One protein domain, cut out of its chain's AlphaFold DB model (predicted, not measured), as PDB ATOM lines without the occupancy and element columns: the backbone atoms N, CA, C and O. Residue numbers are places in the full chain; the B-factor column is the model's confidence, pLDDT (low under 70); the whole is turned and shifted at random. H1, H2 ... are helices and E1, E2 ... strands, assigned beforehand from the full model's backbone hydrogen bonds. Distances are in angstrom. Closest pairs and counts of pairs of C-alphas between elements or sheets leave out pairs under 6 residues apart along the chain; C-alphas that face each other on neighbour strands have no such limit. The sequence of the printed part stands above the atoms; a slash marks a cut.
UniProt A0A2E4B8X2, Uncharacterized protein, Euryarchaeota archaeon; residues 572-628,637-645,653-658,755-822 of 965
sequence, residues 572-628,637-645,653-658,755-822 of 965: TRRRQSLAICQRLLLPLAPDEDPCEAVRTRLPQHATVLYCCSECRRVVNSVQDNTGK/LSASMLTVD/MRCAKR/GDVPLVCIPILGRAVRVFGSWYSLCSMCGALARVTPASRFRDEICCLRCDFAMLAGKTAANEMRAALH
ATOM      1  N   THR A 572     -66.310   4.942 118.238       92.06
ATOM      2  CA  THR A 572     -64.920   5.353 118.480       92.06
ATOM      3  C   THR A 572     -64.041   4.139 118.760       92.06
ATOM      4  O   THR A 572     -62.952   4.015 118.204       92.06
ATOM      5  N   ARG A 573     -64.535   3.204 119.585       95.88
ATOM      6  CA  ARG A 573     -63.845   1.948 119.908       95.88
ATOM      7  C   ARG A 573     -63.512   1.150 118.646       95.88
ATOM      8  O   ARG A 573     -62.347   0.827 118.440       95.88
ATOM      9  N   ARG A 574     -64.498   0.921 117.771       95.31
ATOM     10  CA  ARG A 574     -64.315   0.193 116.505       95.31
ATOM     11  C   ARG A 574     -63.339   0.899 115.564       95.31
ATOM     12  O   ARG A 574     -62.495   0.245 114.959       95.31
ATOM     13  N   ARG A 575     -63.410   2.231 115.461       92.94
ATOM     14  CA  ARG A 575     -62.475   3.030 114.644       92.94
ATOM     15  C   ARG A 575     -61.043   2.949 115.157       92.94
ATOM     16  O   ARG A 575     -60.130   2.725 114.371       92.94
ATOM     17  N   GLN A 576     -60.847   3.083 116.467       95.06
ATOM     18  CA  GLN A 576     -59.533   2.907 117.085       95.06
ATOM     19  C   GLN A 576     -58.989   1.498 116.840       95.06
ATOM     20  O   GLN A 576     -57.823   1.367 116.487       95.06
ATOM     21  N   SER A 577     -59.830   0.467 116.949       96.06
ATOM     22  CA  SER A 577     -59.440  -0.908 116.639       96.06
ATOM     23  C   SER A 577     -58.998  -1.083 115.188       96.06
ATOM     24  O   SER A 577     -57.895  -1.561 114.948       96.06
ATOM     25  N   LEU A 578     -59.795  -0.619 114.221       94.69
ATOM     26  CA  LEU A 578     -59.429  -0.652 112.800       94.69
ATOM     27  C   LEU A 578     -58.110   0.072 112.531       94.69
ATOM     28  O   LEU A 578     -57.251  -0.446 111.823       94.69
ATOM     29  N   ALA A 579     -57.925   1.248 113.127       91.50
ATOM     30  CA  ALA A 579     -56.710   2.029 112.954       91.50
ATOM     31  C   ALA A 579     -55.476   1.341 113.565       91.50
ATOM     32  O   ALA A 579     -54.384   1.442 113.007       91.50
ATOM     33  N   ILE A 580     -55.637   0.626 114.684       92.00
ATOM     34  CA  ILE A 580     -54.581  -0.216 115.261       92.00
ATOM     35  C   ILE A 580     -54.264  -1.386 114.321       92.00
ATOM     36  O   ILE A 580     -53.088  -1.587 114.022       92.00
ATOM     37  N   CYS A 581     -55.276  -2.112 113.822       92.62
ATOM     38  CA  CYS A 581     -55.077  -3.202 112.861       92.62
ATOM     39  C   CYS A 581     -54.310  -2.717 111.633       92.62
ATOM     40  O   CYS A 581     -53.306  -3.309 111.265       92.62
ATOM     41  N   GLN A 582     -54.735  -1.596 111.046       88.06
ATOM     42  CA  GLN A 582     -54.081  -1.009 109.877       88.06
ATOM     43  C   GLN A 582     -52.640  -0.596 110.177       88.06
ATOM     44  O   GLN A 582     -51.742  -0.894 109.396       88.06
ATOM     45  N   ARG A 583     -52.387   0.055 111.319       84.88
ATOM     46  CA  ARG A 583     -51.032   0.474 111.706       84.88
ATOM     47  C   ARG A 583     -50.093  -0.705 111.941       84.88
ATOM     48  O   ARG A 583     -48.908  -0.585 111.650       84.88
ATOM     49  N   LEU A 584     -50.608  -1.801 112.487       85.00
ATOM     50  CA  LEU A 584     -49.845  -3.020 112.748       85.00
ATOM     51  C   LEU A 584     -49.942  -4.040 111.606       85.00
ATOM     52  O   LEU A 584     -49.489  -5.168 111.775       85.00
ATOM     53  N   LEU A 585     -50.501  -3.638 110.457       88.94
ATOM     54  CA  LEU A 585     -50.675  -4.474 109.268       88.94
ATOM     55  C   LEU A 585     -51.352  -5.823 109.580       88.94
ATOM     56  O   LEU A 585     -51.024  -6.836 108.970       88.94
ATOM     57  N   LEU A 586     -52.291  -5.842 110.532       90.62
ATOM     58  CA  LEU A 586     -53.075  -7.023 110.877       90.62
ATOM     59  C   LEU A 586     -54.206  -7.200 109.851       90.62
ATOM     60  O   LEU A 586     -55.144  -6.393 109.859       90.62
ATOM     61  N   PRO A 587     -54.165  -8.236 108.994       91.75
ATOM     62  CA  PRO A 587     -55.266  -8.523 108.089       91.75
ATOM     63  C   PRO A 587     -56.468  -9.034 108.888       91.75
ATOM     64  O   PRO A 587     -56.337  -9.937 109.725       91.75
ATOM     65  N   LEU A 588     -57.629  -8.441 108.617       93.81
ATOM     66  CA  LEU A 588     -58.913  -8.865 109.163       93.81
ATOM     67  C   LEU A 588     -59.604  -9.795 108.165       93.81
ATOM     68  O   LEU A 588     -59.615  -9.502 106.966       93.81
ATOM     69  N   ALA A 589     -60.165 -10.897 108.652       93.00
ATOM     70  CA  ALA A 589     -61.015 -11.759 107.840       93.00
ATOM     71  C   ALA A 589     -62.346 -11.049 107.501       93.00
ATOM     72  O   ALA A 589     -62.729 -10.098 108.196       93.00
ATOM     73  N   PRO A 590     -63.066 -11.481 106.445       91.12
ATOM     74  CA  PRO A 590     -64.430 -11.020 106.194       91.12
ATOM     75  C   PRO A 590     -65.277 -11.184 107.464       91.12
ATOM     76  O   PRO A 590     -65.231 -12.232 108.099       91.12
ATOM     77  N   ASP A 591     -65.984 -10.123 107.858       91.50
ATOM     78  CA  ASP A 591     -66.851 -10.057 109.047       91.50
ATOM     79  C   ASP A 591     -66.174 -10.192 110.430       91.50
ATOM     80  O   ASP A 591     -66.860 -10.137 111.451       91.50
ATOM     81  N   GLU A 592     -64.841 -10.274 110.508       95.44
ATOM     82  CA  GLU A 592     -64.124 -10.278 111.792       95.44
ATOM     83  C   GLU A 592     -64.276  -8.924 112.509       95.44
ATOM     84  O   GLU A 592     -63.979  -7.868 111.938       95.44
ATOM     85  N   ASP A 593     -64.703  -8.931 113.782       95.38
ATOM     86  CA  ASP A 593     -64.786  -7.701 114.576       95.38
ATOM     87  C   ASP A 593     -63.371  -7.170 114.868       95.38
ATOM     88  O   ASP A 593     -62.600  -7.805 115.599       95.38
ATOM     89  N   PRO A 594     -63.023  -5.957 114.398       94.88
ATOM     90  CA  PRO A 594     -61.735  -5.345 114.698       94.88
ATOM     91  C   PRO A 594     -61.474  -5.231 116.206       94.88
ATOM     92  O   PRO A 594     -60.323  -5.257 116.642       94.88
ATOM     93  N   CYS A 595     -62.519  -5.062 117.026       94.62
ATOM     94  CA  CYS A 595     -62.354  -4.942 118.475       94.62
ATOM     95  C   CYS A 595     -61.870  -6.241 119.111       94.62
ATOM     96  O   CYS A 595     -61.049  -6.189 120.030       94.62
ATOM     97  N   GLU A 596     -62.371  -7.376 118.632       95.25
ATOM     98  CA  GLU A 596     -61.943  -8.697 119.066       95.25
ATOM     99  C   GLU A 596     -60.538  -8.997 118.547       95.25
ATOM    100  O   GLU A 596     -59.649  -9.266 119.354       95.25
ATOM    101  N   ALA A 597     -60.298  -8.794 117.247       95.06
ATOM    102  CA  ALA A 597     -59.005  -9.032 116.608       95.06
ATOM    103  C   ALA A 597     -57.851  -8.292 117.308       95.06
ATOM    104  O   ALA A 597     -56.811  -8.874 117.607       95.06
ATOM    105  N   VAL A 598     -58.037  -7.012 117.646       92.31
ATOM    106  CA  VAL A 598     -57.016  -6.224 118.357       92.31
ATOM    107  C   VAL A 598     -56.773  -6.730 119.785       92.31
ATOM    108  O   VAL A 598     -55.673  -6.570 120.308       92.31
ATOM    109  N   ARG A 599     -57.777  -7.307 120.451       91.75
ATOM    110  CA  ARG A 599     -57.627  -7.816 121.825       91.75
ATOM    111  C   ARG A 599     -56.957  -9.181 121.869       91.75
ATOM    112  O   ARG A 599     -56.218  -9.438 122.813       91.75
ATOM    113  N   THR A 600     -57.244 -10.037 120.895       93.25
ATOM    114  CA  THR A 600     -56.808 -11.439 120.891       93.25
ATOM    115  C   THR A 600     -55.522 -11.651 120.100       93.25
ATOM    116  O   THR A 600     -54.705 -12.479 120.493       93.25
ATOM    117  N   ARG A 601     -55.306 -10.898 119.012       92.38
ATOM    118  CA  ARG A 601     -54.195 -11.124 118.067       92.38
ATOM    119  C   ARG A 601     -53.048 -10.123 118.199       92.38
ATOM    120  O   ARG A 601     -51.992 -10.352 117.617       92.38
ATOM    121  N   LEU A 602     -53.225  -9.016 118.929       90.06
ATOM    122  CA  LEU A 602     -52.197  -7.977 119.089       90.06
ATOM    123  C   LEU A 602     -51.683  -7.878 120.532       90.06
ATOM    124  O   LEU A 602     -52.390  -8.237 121.474       90.06
ATOM    125  N   PRO A 603     -50.465  -7.338 120.740       87.81
ATOM    126  CA  PRO A 603     -49.924  -7.142 122.078       87.81
ATOM    127  C   PRO A 603     -50.806  -6.242 122.952       87.81
ATOM    128  O   PRO A 603     -51.312  -5.210 122.507       87.81
ATOM    129  N   GLN A 604     -50.895  -6.563 124.244       88.62
ATOM    130  CA  GLN A 604     -51.753  -5.859 125.205       88.62
ATOM    131  C   GLN A 604     -51.505  -4.334 125.258       88.62
ATOM    132  O   GLN A 604     -52.438  -3.549 125.416       88.62
ATOM    133  N   HIS A 605     -50.268  -3.875 125.041       88.44
ATOM    134  CA  HIS A 605     -49.923  -2.447 125.019       88.44
ATOM    135  C   HIS A 605     -50.485  -1.650 123.841       88.44
ATOM    136  O   HIS A 605     -50.417  -0.420 123.869       88.44
ATOM    137  N   ALA A 606     -51.085  -2.313 122.853       89.88
ATOM    138  CA  ALA A 606     -51.882  -1.648 121.832       89.88
ATOM    139  C   ALA A 606     -53.233  -1.147 122.374       89.88
ATOM    140  O   ALA A 606     -53.776  -0.166 121.868       89.88
ATOM    141  N   THR A 607     -53.768  -1.777 123.427       93.00
ATOM    142  CA  THR A 607     -55.089  -1.457 124.004       93.00
ATOM    143  C   THR A 607     -55.056  -1.056 125.473       93.00
ATOM    144  O   THR A 607     -56.097  -0.688 126.031       93.00
ATOM    145  N   VAL A 608     -53.876  -1.074 126.093       93.19
ATOM    146  CA  VAL A 608     -53.672  -0.789 127.514       93.19
ATOM    147  C   VAL A 608     -52.640   0.320 127.712       93.19
ATOM    148  O   VAL A 608     -51.538   0.311 127.158       93.19
ATOM    149  N   LEU A 609     -53.009   1.286 128.550       92.88
ATOM    150  CA  LEU A 609     -52.131   2.319 129.076       92.88
ATOM    151  C   LEU A 609     -51.395   1.780 130.307       92.88
ATOM    152  O   LEU A 609     -52.024   1.400 131.292       92.88
ATOM    153  N   TYR A 610     -50.073   1.809 130.266       92.75
ATOM    154  CA  TYR A 610     -49.176   1.404 131.335       92.75
ATOM    155  C   TYR A 610     -48.621   2.628 132.060       92.75
ATOM    156  O   TYR A 610     -47.958   3.491 131.471       92.75
ATOM    157  N   CYS A 611     -48.864   2.688 133.365       91.38
ATOM    158  CA  CYS A 611     -48.438   3.777 134.233       91.38
ATOM    159  C   CYS A 611     -47.562   3.245 135.369       91.38
ATOM    160  O   CYS A 611     -47.917   2.281 136.035       91.38
ATOM    161  N   CYS A 612     -46.436   3.897 135.643       88.94
ATOM    162  CA  CYS A 612     -45.634   3.593 136.824       88.94
ATOM    163  C   CYS A 612     -46.206   4.340 138.039       88.94
ATOM    164  O   CYS A 612     -46.273   5.570 138.006       88.94
ATOM    165  N   SER A 613     -46.595   3.618 139.096       84.44
ATOM    166  CA  SER A 613     -47.058   4.193 140.372       84.44
ATOM    167  C   SER A 613     -45.982   5.058 141.034       84.44
ATOM    168  O   SER A 613     -46.279   6.161 141.491       84.44
ATOM    169  N   GLU A 614     -44.726   4.603 140.976       82.69
ATOM    170  CA  GLU A 614     -43.590   5.227 141.663       82.69
ATOM    171  C   GLU A 614     -43.191   6.565 141.037       82.69
ATOM    172  O   GLU A 614     -43.271   7.626 141.656       82.69
ATOM    173  N   CYS A 615     -42.785   6.556 139.761       81.06
ATOM    174  CA  CYS A 615     -42.341   7.784 139.093       81.06
ATOM    175  C   CYS A 615     -43.465   8.565 138.409       81.06
ATOM    176  O   CYS A 615     -43.187   9.603 137.798       81.06
ATOM    177  N   ARG A 616     -44.709   8.075 138.486       86.25
ATOM    178  CA  ARG A 616     -45.901   8.680 137.872       86.25
ATOM    179  C   ARG A 616     -45.744   8.942 136.367       86.25
ATOM    180  O   ARG A 616     -46.276   9.914 135.829       86.25
ATOM    181  N   ARG A 617     -44.975   8.088 135.679       86.81
ATOM    182  CA  ARG A 617     -44.720   8.162 134.231       86.81
ATOM    183  C   ARG A 617     -45.648   7.211 133.480       86.81
ATOM    184  O   ARG A 617     -45.796   6.059 133.877       86.81
ATOM    185  N   VAL A 618     -46.206   7.682 132.367       89.81
ATOM    186  CA  VAL A 618     -46.820   6.818 131.349       89.81
ATOM    187  C   VAL A 618     -45.707   6.197 130.514       89.81
ATOM    188  O   VAL A 618     -44.855   6.911 129.983       89.81
ATOM    189  N   VAL A 619     -45.686   4.871 130.463       90.44
ATOM    190  CA  VAL A 619     -44.587   4.097 129.884       90.44
ATOM    191  C   VAL A 619     -44.782   3.848 128.393       90.44
ATOM    192  O   VAL A 619     -43.797   3.728 127.667       90.44
ATOM    193  N   ASN A 620     -46.026   3.848 127.911       91.50
ATOM    194  CA  ASN A 620     -46.318   3.792 126.483       91.50
ATOM    195  C   ASN A 620     -45.586   4.889 125.698       91.50
ATOM    196  O   ASN A 620     -45.320   5.977 126.216       91.50
ATOM    197  N   SER A 621     -45.283   4.611 124.434       86.19
ATOM    198  CA  SER A 621     -44.883   5.641 123.479       86.19
ATOM    199  C   SER A 621     -46.083   6.559 123.239       86.19
ATOM    200  O   SER A 621     -47.114   6.138 122.717       86.19
ATOM    201  N   VAL A 622     -45.978   7.804 123.711       84.50
ATOM    202  CA  VAL A 622     -47.065   8.792 123.685       84.50
ATOM    203  C   VAL A 622     -46.706   9.926 122.738       84.50
ATOM    204  O   VAL A 622     -45.658  10.551 122.877       84.50
ATOM    205  N   GLN A 623     -47.634  10.277 121.852       80.69
ATOM    206  CA  GLN A 623     -47.557  11.513 121.082       80.69
ATOM    207  C   GLN A 623     -48.012  12.712 121.929       80.69
ATOM    208  O   GLN A 623     -49.188  12.802 122.289       80.69
ATOM    209  N   ASP A 624     -47.115  13.652 122.236       74.94
ATOM    210  CA  ASP A 624     -47.394  14.798 123.120       74.94
ATOM    211  C   ASP A 624     -47.399  16.176 122.423       74.94
ATOM    212  O   ASP A 624     -47.532  17.210 123.082       74.94
ATOM    213  N   ASN A 625     -47.338  16.182 121.086       66.62
ATOM    214  CA  ASN A 625     -47.261  17.369 120.219       66.62
ATOM    215  C   ASN A 625     -45.957  18.180 120.333       66.62
ATOM    216  O   ASN A 625     -45.888  19.282 119.781       66.62
ATOM    217  N   THR A 626     -44.926  17.660 121.005       61.44
ATOM    218  CA  THR A 626     -43.582  18.253 121.019       61.44
ATOM    219  C   THR A 626     -42.676  17.534 120.008       61.44
ATOM    220  O   THR A 626     -42.727  16.318 119.884       61.44
ATOM    221  N   GLY A 627     -41.905  18.293 119.215       56.84
ATOM    222  CA  GLY A 627     -41.030  17.762 118.154       56.84
ATOM    223  C   GLY A 627     -41.769  17.374 116.863       56.84
ATOM    224  O   GLY A 627     -42.391  16.318 116.777       56.84
ATOM    225  N   LYS A 628     -41.704  18.224 115.827       52.34
ATOM    226  CA  LYS A 628     -42.273  17.918 114.497       52.34
ATOM    227  C   LYS A 628     -41.381  16.993 113.657       52.34
ATOM    228  O   LYS A 628     -41.887  16.380 112.722       52.34
ATOM    229  N   LEU A 637     -43.966   0.602 124.038       77.88
ATOM    230  CA  LEU A 637     -43.573   1.144 125.326       77.88
ATOM    231  C   LEU A 637     -42.210   1.840 125.194       77.88
ATOM    232  O   LEU A 637     -41.213   1.214 124.859       77.88
ATOM    233  N   SER A 638     -42.172   3.142 125.479       74.44
ATOM    234  CA  SER A 638     -40.983   4.001 125.331       74.44
ATOM    235  C   SER A 638     -39.943   3.820 126.437       74.44
ATOM    236  O   SER A 638     -38.811   4.289 126.331       74.44
ATOM    237  N   ALA A 639     -40.345   3.232 127.563       71.12
ATOM    238  CA  ALA A 639     -39.499   3.089 128.737       71.12
ATOM    239  C   ALA A 639     -39.942   1.900 129.590       71.12
ATOM    240  O   ALA A 639     -40.295   2.078 130.762       71.12
ATOM    241  N   SER A 640     -39.930   0.701 129.005       75.44
ATOM    242  CA  SER A 640     -40.215  -0.546 129.718       75.44
ATOM    243  C   SER A 640     -39.194  -1.645 129.469       75.44
ATOM    244  O   SER A 640     -38.562  -1.668 128.420       75.44
ATOM    245  N   MET A 641     -39.110  -2.591 130.398       76.19
ATOM    246  CA  MET A 641     -38.417  -3.864 130.210       76.19
ATOM    247  C   MET A 641     -39.409  -5.005 130.425       76.19
ATOM    248  O   MET A 641     -40.364  -4.861 131.194       76.19
ATOM    249  N   LEU A 642     -39.192  -6.110 129.719       74.06
ATOM    250  CA  LEU A 642     -39.920  -7.356 129.913       74.06
ATOM    251  C   LEU A 642     -39.146  -8.170 130.950       74.06
ATOM    252  O   LEU A 642     -37.967  -8.447 130.739       74.06
ATOM    253  N   THR A 643     -39.779  -8.519 132.067       70.50
ATOM    254  CA  THR A 643     -39.210  -9.518 132.978       70.50
ATOM    255  C   THR A 643     -39.772 -10.874 132.608       70.50
ATOM    256  O   THR A 643     -40.987 -11.044 132.519       70.50
ATOM    257  N   VAL A 644     -38.863 -11.811 132.364       66.12
ATOM    258  CA  VAL A 644     -39.161 -13.232 132.238       66.12
ATOM    259  C   VAL A 644     -38.693 -13.846 133.546       66.12
ATOM    260  O   VAL A 644     -37.491 -13.957 133.779       66.12
ATOM    261  N   ASP A 645     -39.633 -14.146 134.437       59.97
ATOM    262  CA  ASP A 645     -39.306 -14.905 135.638       59.97
ATOM    263  C   ASP A 645     -38.892 -16.319 135.190       59.97
ATOM    264  O   ASP A 645     -39.539 -16.915 134.328       59.97
ATOM    265  N   MET A 653     -44.686  -6.355 132.217       82.81
ATOM    266  CA  MET A 653     -43.991  -5.125 131.830       82.81
ATOM    267  C   MET A 653     -43.607  -4.296 133.057       82.81
ATOM    268  O   MET A 653     -44.434  -4.022 133.931       82.81
ATOM    269  N   ARG A 654     -42.362  -3.817 133.073       84.06
ATOM    270  CA  ARG A 654     -41.774  -3.015 134.153       84.06
ATOM    271  C   ARG A 654     -41.255  -1.686 133.630       84.06
ATOM    272  O   ARG A 654     -40.942  -1.572 132.451       84.06
ATOM    273  N   CYS A 655     -41.155  -0.661 134.474       86.19
ATOM    274  CA  CYS A 655     -40.591   0.630 134.066       86.19
ATOM    275  C   CYS A 655     -39.072   0.520 133.826       86.19
ATOM    276  O   CYS A 655     -38.351   0.069 134.701       86.19
ATOM    277  N   ALA A 656     -38.561   1.003 132.688       80.69
ATOM    278  CA  ALA A 656     -37.126   0.995 132.355       80.69
ATOM    279  C   ALA A 656     -36.343   2.189 132.933       80.69
ATOM    280  O   ALA A 656     -35.180   2.416 132.588       80.69
ATOM    281  N   LYS A 657     -36.974   3.027 133.765       79.25
ATOM    282  CA  LYS A 657     -36.288   4.178 134.357       79.25
ATOM    283  C   LYS A 657     -35.290   3.666 135.397       79.25
ATOM    284  O   LYS A 657     -35.684   3.369 136.516       79.25
ATOM    285  N   ARG A 658     -34.004   3.617 135.023       63.44
ATOM    286  CA  ARG A 658     -32.903   3.239 135.926       63.44
ATOM    287  C   ARG A 658     -33.011   3.977 137.260       63.44
ATOM    288  O   ARG A 658     -33.410   5.148 137.299       63.44
ATOM    289  N   GLY A 755     -39.473  -0.274 138.175       74.88
ATOM    290  CA  GLY A 755     -39.256  -1.570 137.556       74.88
ATOM    291  C   GLY A 755     -39.553  -2.731 138.496       74.88
ATOM    292  O   GLY A 755     -40.014  -3.746 138.017       74.88
ATOM    293  N   ASP A 756     -39.403  -2.592 139.810       80.81
ATOM    294  CA  ASP A 756     -39.715  -3.707 140.723       80.81
ATOM    295  C   ASP A 756     -41.221  -3.876 140.940       80.81
ATOM    296  O   ASP A 756     -41.705  -4.977 141.181       80.81
ATOM    297  N   VAL A 757     -41.972  -2.781 140.797       81.44
ATOM    298  CA  VAL A 757     -43.434  -2.772 140.870       81.44
ATOM    299  C   VAL A 757     -44.023  -2.935 139.461       81.44
ATOM    300  O   VAL A 757     -43.638  -2.174 138.556       81.44
ATOM    301  N   PRO A 758     -44.971  -3.872 139.256       84.25
ATOM    302  CA  PRO A 758     -45.711  -3.988 138.008       84.25
ATOM    303  C   PRO A 758     -46.364  -2.665 137.606       84.25
ATOM    304  O   PRO A 758     -46.834  -1.884 138.435       84.25
ATOM    305  N   LEU A 759     -46.399  -2.396 136.305       88.50
ATOM    306  CA  LEU A 759     -47.057  -1.201 135.791       88.50
ATOM    307  C   LEU A 759     -48.578  -1.298 135.973       88.50
ATOM    308  O   LEU A 759     -49.194  -2.320 135.677       88.50
ATOM    309  N   VAL A 760     -49.198  -0.191 136.385       89.69
ATOM    310  CA  VAL A 760     -50.656  -0.068 136.443       89.69
ATOM    311  C   VAL A 760     -51.200  -0.121 135.019       89.69
ATOM    312  O   VAL A 760     -50.861   0.732 134.194       89.69
ATOM    313  N   CYS A 761     -52.038  -1.120 134.750       92.38
ATOM    314  CA  CYS A 761     -52.633  -1.398 133.448       92.38
ATOM    315  C   CYS A 761     -54.046  -0.809 133.373       92.38
ATOM    316  O   CYS A 761     -54.933  -1.231 134.110       92.38
ATOM    317  N   ILE A 762     -54.274   0.152 132.479       91.69
ATOM    318  CA  ILE A 762     -55.578   0.803 132.307       91.69
ATOM    319  C   ILE A 762     -56.070   0.573 130.871       91.69
ATOM    320  O   ILE A 762     -55.441   1.077 129.938       91.69
ATOM    321  N   PRO A 763     -57.190  -0.142 130.650       93.75
ATOM    322  CA  PRO A 763     -57.754  -0.307 129.314       93.75
ATOM    323  C   PRO A 763     -58.083   1.053 128.695       93.75
ATOM    324  O   PRO A 763     -58.815   1.847 129.296       93.75
ATOM    325  N   ILE A 764     -57.551   1.318 127.502       95.06
ATOM    326  CA  ILE A 764     -57.671   2.620 126.829       95.06
ATOM    327  C   ILE A 764     -58.443   2.557 125.507       95.06
ATOM    328  O   ILE A 764     -58.877   3.591 125.001       95.06
ATOM    329  N   LEU A 765     -58.673   1.357 124.968       95.62
ATOM    330  CA  LEU A 765     -59.470   1.169 123.758       95.62
ATOM    331  C   LEU A 765     -60.912   1.673 123.950       95.62
ATOM    332  O   LEU A 765     -61.646   1.200 124.816       95.62
ATOM    333  N   GLY A 766     -61.314   2.637 123.125       94.25
ATOM    334  CA  GLY A 766     -62.598   3.329 123.190       94.25
ATOM    335  C   GLY A 766     -62.741   4.284 124.375       94.25
ATOM    336  O   GLY A 766     -63.866   4.628 124.717       94.25
ATOM    337  N   ARG A 767     -61.651   4.686 125.045       94.38
ATOM    338  CA  ARG A 767     -61.706   5.476 126.288       94.38
ATOM    339  C   ARG A 767     -60.774   6.683 126.265       94.38
ATOM    340  O   ARG A 767     -59.719   6.663 125.634       94.38
ATOM    341  N   ALA A 768     -61.139   7.727 127.005       92.75
ATOM    342  CA  ALA A 768     -60.237   8.809 127.391       92.75
ATOM    343  C   ALA A 768     -59.926   8.703 128.885       92.75
ATOM    344  O   ALA A 768     -60.835   8.692 129.711       92.75
ATOM    345  N   VAL A 769     -58.640   8.647 129.228       91.75
ATOM    346  CA  VAL A 769     -58.170   8.383 130.593       91.75
ATOM    347  C   VAL A 769     -57.350   9.563 131.102       91.75
ATOM    348  O   VAL A 769     -56.375   9.966 130.467       91.75
ATOM    349  N   ARG A 770     -57.713  10.118 132.260       89.06
ATOM    350  CA  ARG A 770     -56.915  11.083 133.012       89.06
ATOM    351  C   ARG A 770     -56.135  10.358 134.086       89.06
ATOM    352  O   ARG A 770     -56.722   9.839 135.026       89.06
ATOM    353  N   VAL A 771     -54.818  10.412 133.986       87.31
ATOM    354  CA  VAL A 771     -53.906   9.867 134.990       87.31
ATOM    355  C   VAL A 771     -52.788  10.870 135.248       87.31
ATOM    356  O   VAL A 771     -52.328  11.567 134.337       87.31
ATOM    357  N   PHE A 772     -52.416  11.031 136.520       84.44
ATOM    358  CA  PHE A 772     -51.413  12.006 136.978       84.44
ATOM    359  C   PHE A 772     -51.649  13.434 136.445       84.44
ATOM    360  O   PHE A 772     -50.725  14.177 136.115       84.44
ATOM    361  N   GLY A 773     -52.923  13.821 136.325       79.56
ATOM    362  CA  GLY A 773     -53.340  15.151 135.882       79.56
ATOM    363  C   GLY A 773     -53.366  15.380 134.365       79.56
ATOM    364  O   GLY A 773     -53.777  16.466 133.960       79.56
ATOM    365  N   SER A 774     -53.003  14.394 133.535       86.50
ATOM    366  CA  SER A 774     -53.008  14.491 132.062       86.50
ATOM    367  C   SER A 774     -53.975  13.497 131.416       86.50
ATOM    368  O   SER A 774     -54.170  12.417 131.955       86.50
ATOM    369  N   TRP A 775     -54.562  13.869 130.274       90.50
ATOM    370  CA  TRP A 775     -55.500  13.045 129.498       90.50
ATOM    371  C   TRP A 775     -54.797  12.266 128.380       90.50
ATOM    372  O   TRP A 775     -53.942  12.823 127.687       90.50
ATOM    373  N   TYR A 776     -55.200  11.014 128.174       93.62
ATOM    374  CA  TYR A 776     -54.655  10.085 127.183       93.62
ATOM    375  C   TYR A 776     -55.776   9.327 126.458       93.62
ATOM    376  O   TYR A 776     -56.806   9.025 127.061       93.62
ATOM    377  N   SER A 777     -55.583   9.031 125.169       94.94
ATOM    378  CA  SER A 777     -56.435   8.146 124.351       94.94
ATOM    379  C   SER A 777     -55.723   7.770 123.039       94.94
ATOM    380  O   SER A 777     -54.650   8.303 122.750       94.94
ATOM    381  N   LEU A 778     -56.305   6.876 122.238       94.44
ATOM    382  CA  LEU A 778     -55.779   6.420 120.942       94.44
ATOM    383  C   LEU A 778     -56.281   7.321 119.784       94.44
ATOM    384  O   LEU A 778     -57.441   7.737 119.791       94.44
ATOM    385  N   CYS A 779     -55.443   7.628 118.774       91.75
ATOM    386  CA  CYS A 779     -55.888   8.289 117.524       91.75
ATOM    387  C   CYS A 779     -56.851   7.328 116.819       91.75
ATOM    388  O   CYS A 779     -56.432   6.254 116.405       91.75
ATOM    389  N   SER A 780     -58.100   7.726 116.594       92.94
ATOM    390  CA  SER A 780     -59.070   6.943 115.817       92.94
ATOM    391  C   SER A 780     -58.677   6.789 114.339       92.94
ATOM    392  O   SER A 780     -59.331   6.045 113.623       92.94
ATOM    393  N   MET A 781     -57.641   7.502 113.869       88.88
ATOM    394  CA  MET A 781     -57.171   7.458 112.474       88.88
ATOM    395  C   MET A 781     -55.922   6.600 112.275       88.88
ATOM    396  O   MET A 781     -55.754   6.020 111.215       88.88
ATOM    397  N   CYS A 782     -55.020   6.540 113.259       87.00
ATOM    398  CA  CYS A 782     -53.780   5.765 113.131       87.00
ATOM    399  C   CYS A 782     -53.520   4.811 114.297       87.00
ATOM    400  O   CYS A 782     -52.463   4.206 114.346       87.00
ATOM    401  N   GLY A 783     -54.400   4.721 115.292       90.12
ATOM    402  CA  GLY A 783     -54.234   3.825 116.439       90.12
ATOM    403  C   GLY A 783     -53.152   4.237 117.445       90.12
ATOM    404  O   GLY A 783     -53.015   3.593 118.477       90.12
ATOM    405  N   ALA A 784     -52.387   5.306 117.206       89.81
ATOM    406  CA  ALA A 784     -51.316   5.708 118.117       89.81
ATOM    407  C   ALA A 784     -51.841   6.312 119.424       89.81
ATOM    408  O   ALA A 784     -52.768   7.127 119.418       89.81
ATOM    409  N   LEU A 785     -51.185   5.991 120.539       91.12
ATOM    410  CA  LEU A 785     -51.482   6.599 121.827       91.12
ATOM    411  C   LEU A 785     -51.031   8.067 121.862       91.12
ATOM    412  O   LEU A 785     -49.887   8.405 121.554       91.12
ATOM    413  N   ALA A 786     -51.928   8.951 122.284       89.75
ATOM    414  CA  ALA A 786     -51.695  10.386 122.309       89.75
ATOM    415  C   ALA A 786     -52.056  10.999 123.661       89.75
ATOM    416  O   ALA A 786     -53.027  10.611 124.314       89.75
ATOM    417  N   ARG A 787     -51.304  12.035 124.046       90.38
ATOM    418  CA  ARG A 787     -51.718  12.957 125.100       90.38
ATOM    419  C   ARG A 787     -52.796  13.861 124.518       90.38
ATOM    420  O   ARG A 787     -52.531  14.749 123.704       90.38
ATOM    421  N   VAL A 788     -54.029  13.618 124.930       84.25
ATOM    422  CA  VAL A 788     -55.195  14.296 124.381       84.25
ATOM    423  C   VAL A 788     -55.314  15.635 125.077       84.25
ATOM    424  O   VAL A 788     -55.739  15.747 126.224       84.25
ATOM    425  N   THR A 789     -54.945  16.687 124.359       78.62
ATOM    426  CA  THR A 789     -55.585  17.959 124.646       78.62
ATOM    427  C   THR A 789     -56.928  17.920 123.951       78.62
ATOM    428  O   THR A 789     -57.082  17.283 122.917       78.62
ATOM    429  N   PRO A 790     -57.921  18.627 124.438       73.25
ATOM    430  CA  PRO A 790     -59.176  18.630 123.711       73.25
ATOM    431  C   PRO A 790     -59.112  19.367 122.353       73.25
ATOM    432  O   PRO A 790     -60.096  19.365 121.642       73.25
ATOM    433  N   ALA A 791     -57.972  19.947 121.944       69.62
ATOM    434  CA  ALA A 791     -57.713  20.319 120.550       69.62
ATOM    435  C   ALA A 791     -57.325  19.114 119.658       69.62
ATOM    436  O   ALA A 791     -57.251  19.258 118.445       69.62
ATOM    437  N   SER A 792     -57.084  17.931 120.223       73.62
ATOM    438  CA  SER A 792     -56.642  16.701 119.554       73.62
ATOM    439  C   SER A 792     -57.800  15.957 118.876       73.62
ATOM    440  O   SER A 792     -58.161  14.852 119.279       73.62
ATOM    441  N   ARG A 793     -58.422  16.587 117.871       72.50
ATOM    442  CA  ARG A 793     -59.556  16.024 117.120       72.50
ATOM    443  C   ARG A 793     -59.483  16.236 115.620       72.50
ATOM    444  O   ARG A 793     -59.042  17.300 115.170       72.50
ATOM    445  N   PHE A 794     -60.010  15.253 114.899       72.75
ATOM    446  CA  PHE A 794     -60.382  15.331 113.492       72.75
ATOM    447  C   PHE A 794     -61.868  14.988 113.377       72.75
ATOM    448  O   PHE A 794     -62.255  13.868 113.696       72.75
ATOM    449  N   ARG A 795     -62.692  15.959 112.957       77.06
ATOM    450  CA  ARG A 795     -64.158  15.886 113.093       77.06
ATOM    451  C   ARG A 795     -64.538  15.523 114.542       77.06
ATOM    452  O   ARG A 795     -64.065  16.157 115.486       77.06
ATOM    453  N   ASP A 796     -65.292  14.448 114.662       75.12
ATOM    454  CA  ASP A 796     -65.911  13.877 115.839       75.12
ATOM    455  C   ASP A 796     -65.081  12.727 116.394       75.12
ATOM    456  O   ASP A 796     -65.644  11.776 116.902       75.12
ATOM    457  N   GLU A 797     -63.757  12.745 116.214       82.75
ATOM    458  CA  GLU A 797     -62.871  11.630 116.562       82.75
ATOM    459  C   GLU A 797     -61.546  12.100 117.154       82.75
ATOM    460  O   GLU A 797     -61.005  13.148 116.767       82.75
ATOM    461  N   ILE A 798     -61.013  11.339 118.119       85.25
ATOM    462  CA  ILE A 798     -59.741  11.679 118.762       85.25
ATOM    463  C   ILE A 798     -58.654  11.484 117.715       85.25
ATOM    464  O   ILE A 798     -58.567  10.448 117.063       85.25
ATOM    465  N   CYS A 799     -57.789  12.478 117.556       85.50
ATOM    466  CA  CYS A 799     -56.683  12.411 116.614       85.50
ATOM    467  C   CYS A 799     -55.397  12.904 117.273       85.50
ATOM    468  O   CYS A 799     -55.410  13.922 117.964       85.50
ATOM    469  N   CYS A 800     -54.263  12.240 117.025       83.25
ATOM    470  CA  CYS A 800     -52.977  12.643 117.604       83.25
ATOM    471  C   CYS A 800     -52.401  13.940 117.002       83.25
ATOM    472  O   CYS A 800     -51.294  14.330 117.359       83.25
ATOM    473  N   LEU A 801     -53.126  14.594 116.079       74.94
ATOM    474  CA  LEU A 801     -52.732  15.802 115.336       74.94
ATOM    475  C   LEU A 801     -51.517  15.637 114.406       74.94
ATOM    476  O   LEU A 801     -51.154  16.591 113.722       74.94
ATOM    477  N   ARG A 802     -50.933  14.433 114.340       73.00
ATOM    478  CA  ARG A 802     -49.904  14.028 113.367       73.00
ATOM    479  C   ARG A 802     -50.388  13.020 112.330       73.00
ATOM    480  O   ARG A 802     -49.621  12.711 111.427       73.00
ATOM    481  N   CYS A 803     -51.612  12.501 112.469       69.75
ATOM    482  CA  CYS A 803     -52.274  11.646 111.483       69.75
ATOM    483  C   CYS A 803     -52.431  12.502 110.181       69.75
ATOM    484  O   CYS A 803     -53.444  13.175 110.010       69.75
ATOM    485  N   ASP A 804     -51.375  12.614 109.351       58.56
ATOM    486  CA  ASP A 804     -51.336  13.399 108.105       58.56
ATOM    487  C   ASP A 804     -52.018  12.598 107.001       58.56
ATOM    488  O   ASP A 804     -51.626  11.475 106.688       58.56
ATOM    489  N   PHE A 805     -53.043  13.185 106.395       53.97
ATOM    490  CA  PHE A 805     -53.784  12.567 105.304       53.97
ATOM    491  C   PHE A 805     -52.870  12.237 104.104       53.97
ATOM    492  O   PHE A 805     -53.073  11.226 103.439       53.97
ATOM    493  N   ALA A 806     -51.795  13.012 103.894       49.81
ATOM    494  CA  ALA A 806     -50.779  12.731 102.873       49.81
ATOM    495  C   ALA A 806     -49.962  11.461 103.136       49.81
ATOM    496  O   ALA A 806     -49.415  10.883 102.201       49.81
ATOM    497  N   MET A 807     -49.889  11.026 104.392       51.84
ATOM    498  CA  MET A 807     -49.167   9.826 104.801       51.84
ATOM    499  C   MET A 807     -50.048   8.567 104.718       51.84
ATOM    500  O   MET A 807     -49.522   7.475 104.560       51.84
ATOM    501  N   LEU A 808     -51.374   8.721 104.811       51.81
ATOM    502  CA  LEU A 808     -52.343   7.616 104.771       51.81
ATOM    503  C   LEU A 808     -52.918   7.362 103.366       51.81
ATOM    504  O   LEU A 808     -53.207   6.221 103.038       51.81
ATOM    505  N   ALA A 809     -53.079   8.404 102.545       52.97
ATOM    506  CA  ALA A 809     -53.690   8.317 101.211       52.97
ATOM    507  C   ALA A 809     -52.728   8.692 100.065       52.97
ATOM    508  O   ALA A 809     -53.108   8.673  98.900       52.97
ATOM    509  N   GLY A 810     -51.479   9.050 100.380       52.75
ATOM    510  CA  GLY A 810     -50.519   9.592  99.418       52.75
ATOM    511  C   GLY A 810     -50.652  11.109  99.234       52.75
ATOM    512  O   GLY A 810     -51.713  11.709  99.425       52.75
ATOM    513  N   LYS A 811     -49.540  11.768  98.875       52.50
ATOM    514  CA  LYS A 811     -49.463  13.239  98.754       52.50
ATOM    515  C   LYS A 811     -50.437  13.803  97.714       52.50
ATOM    516  O   LYS A 811     -50.990  14.873  97.940       52.50
ATOM    517  N   THR A 812     -50.651  13.091  96.611       58.34
ATOM    518  CA  THR A 812     -51.560  13.463  95.514       58.34
ATOM    519  C   THR A 812     -53.018  13.414  95.952       58.34
ATOM    520  O   THR A 812     -53.658  14.462  95.957       58.34
ATOM    521  N   ALA A 813     -53.503  12.277  96.466       57.31
ATOM    522  CA  ALA A 813     -54.870  12.164  96.983       57.31
ATOM    523  C   ALA A 813     -55.129  13.126  98.155       57.31
ATOM    524  O   ALA A 813     -56.235  13.626  98.342       57.31
ATOM    525  N   ALA A 814     -54.097  13.446  98.942       53.50
ATOM    526  CA  ALA A 814     -54.207  14.443  99.995       53.50
ATOM    527  C   ALA A 814     -54.283  15.881  99.498       53.50
ATOM    528  O   ALA A 814     -54.935  16.705 100.141       53.50
ATOM    529  N   ASN A 815     -53.639  16.196  98.380       58.31
ATOM    530  CA  ASN A 815     -53.745  17.504  97.752       58.31
ATOM    531  C   ASN A 815     -55.072  17.644  96.998       58.31
ATOM    532  O   ASN A 815     -55.721  18.675  97.143       58.31
ATOM    533  N   GLU A 816     -55.523  16.596  96.305       63.50
ATOM    534  CA  GLU A 816     -56.844  16.525  95.669       63.50
ATOM    535  C   GLU A 816     -57.964  16.609  96.702       63.50
ATOM    536  O   GLU A 816     -58.856  17.437  96.561       63.50
ATOM    537  N   MET A 817     -57.885  15.865  97.811       55.88
ATOM    538  CA  MET A 817     -58.853  15.998  98.899       55.88
ATOM    539  C   MET A 817     -58.772  17.374  99.566       55.88
ATOM    540  O   MET A 817     -59.809  17.945  99.878       55.88
ATOM    541  N   ARG A 818     -57.586  17.960  99.791       53.69
ATOM    542  CA  ARG A 818     -57.487  19.338 100.325       53.69
ATOM    543  C   ARG A 818     -58.057  20.385  99.367       53.69
ATOM    544  O   ARG A 818     -58.507  21.423  99.847       53.69
ATOM    545  N   ALA A 819     -58.011  20.135  98.061       60.72
ATOM    546  CA  ALA A 819     -58.579  21.001  97.035       60.72
ATOM    547  C   ALA A 819     -60.098  20.803  96.880       60.72
ATOM    548  O   ALA A 819     -60.817  21.783  96.704       60.72
ATOM    549  N   ALA A 820     -60.584  19.562  96.994       56.69
ATOM    550  CA  ALA A 820     -61.994  19.186  96.886       56.69
ATOM    551  C   ALA A 820     -62.788  19.452  98.175       56.69
ATOM    552  O   ALA A 820     -63.976  19.770  98.131       56.69
ATOM    553  N   LEU A 821     -62.144  19.359  99.342       47.03
ATOM    554  CA  LEU A 821     -62.738  19.791 100.599       47.03
ATOM    555  C   LEU A 821     -62.925  21.300 100.557       47.03
ATOM    556  O   LEU A 821     -61.965  22.055 100.396       47.03
ATOM    557  N   HIS A 822     -64.157  21.749 100.793       47.41
ATOM    558  CA  HIS A 822     -64.421  23.150 101.083       47.41
ATOM    559  C   HIS A 822     -63.432  23.620 102.146       47.41
ATOM    560  O   HIS A 822     -63.398  23.063 103.250       47.41
TER     561      HIS A 822
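This is residues 572 to 628, 637 to 645, 653 to 658 and 755 to 822 of the 965 residues of an uncharacterized protein of Euryarchaeota archaeon (UniProt A0A2E4B8X2). A small antiparallel sheet of three short strands, E5, E6 and E7, forms the middle of the model, with a two-strand ribbon E1 and E4 near it and a second ribbon, E2 and E3, farther out at one end of the long axis. Helix H1 grazes the sheet and meets H2 at a steep angle, while at the other end of the long axis the short H3 and the longer H4 make a corner at the end of a long link. The printed part has 140 residues, with four named helices and seven named strands in the order H1, H2, E1, E2, E3, E4, E5, E6, E7, H3, H4. The class is mixed, helices and strands, though under half of the residues, 61, are in named elements; the three sheets, E5 - E6 - E7, E1 - E4 and E2 - E3, are antiparallel. By its radius of gyration of the C-alphas, 16.4 A, the whole is compact, and its C-alphas span 54 by 36 by 22 A.

E5 is residues 767 to 771, 12.5 A from first to last C-alpha, E6 is residues 774 to 778, 14.0 A, and E7 is residues 785 to 787. E1 is residues 608 to 611 and E4 is residues 760 to 763, 10.1 A. E2 is residues 640 to 643 and E3 is residues 653 to 655. H1 is residues 572 to 583, 16.2 A, beginning at C-alpha 572, (-64.920, 5.353, 118.480). H2 is residues 594 to 600, 10.0 A. H3 is residues 805 to 808. H4 is residues 811 to 820, 14.0 A, ending at C-alpha 820, (-61.994, 19.186, 96.886).

E5, E6 and E7 form a meander, each strand the antiparallel neighbour of the one before. E5 and E6 are a hairpin, with N 769 and O 776 at 2.9 A, within hydrogen-bond range. E6 and E7 are also a hairpin, with N 786 and O 777 at 2.8 A. The pairing is staggered: E6 pairs with E5 over residues 774 to 776 and with E7 over residues 776 to 778. E1 and E6 are near each other, with 5 pairs of C-alphas within 10 A. E1 and E4 are antiparallel at 153 degrees, with N 609 and O 762 at 2.8 A. E4 and E5 meet only through their tight link. E1 and E3 are near each other, with 5 pairs of C-alphas within 10 A. E2 and E3 are antiparallel at 132 degrees, with N 641 and O 654 at 2.9 A. H1 is on the sheet of E5, E6 and E7 but only grazes it, with its residues 572 to 580; the closest C-alphas of H1 and E6 are those of Gln 576 and Leu 778, 6.4 A apart. H1 and H2 touch, the C-alphas of Ser 577 and Cys 595 being closest at 5.3 A, and run the same way at a steep tilt of 68 degrees, only just short of about perpendicular. H2 is not on that sheet. H3 and H4 touch only at the corner by their link, with the C-alphas of Ala 806 and Ala 814 closest at 4.8 A. H4 is apart from E7 and from H1. In H1, H2 and H4 every O i to N i+4 pair is within hydrogen-bond range; H3 is too short for such a pair.

The two C-alphas farthest apart are those of Asp 645 and His 822, 57.2 A. Three cuts interrupt the printed part: residues 629 to 636, 646 to 652 and 659 to 754 are not printed, with C-alpha gaps of 20.0 A, 11.5 A and 8.1 A. Of the links that are printed whole, the one from E7 to H3, 17 residues, is long; within it residues 793 to 794 pair with residues 797 to 798, antiparallel. The mean pLDDT of the printed part is 81.2, and 28 residues are under 70: 625 to 628, 644 to 645, 658, 791 and 803 to 822, which include H3 and H4.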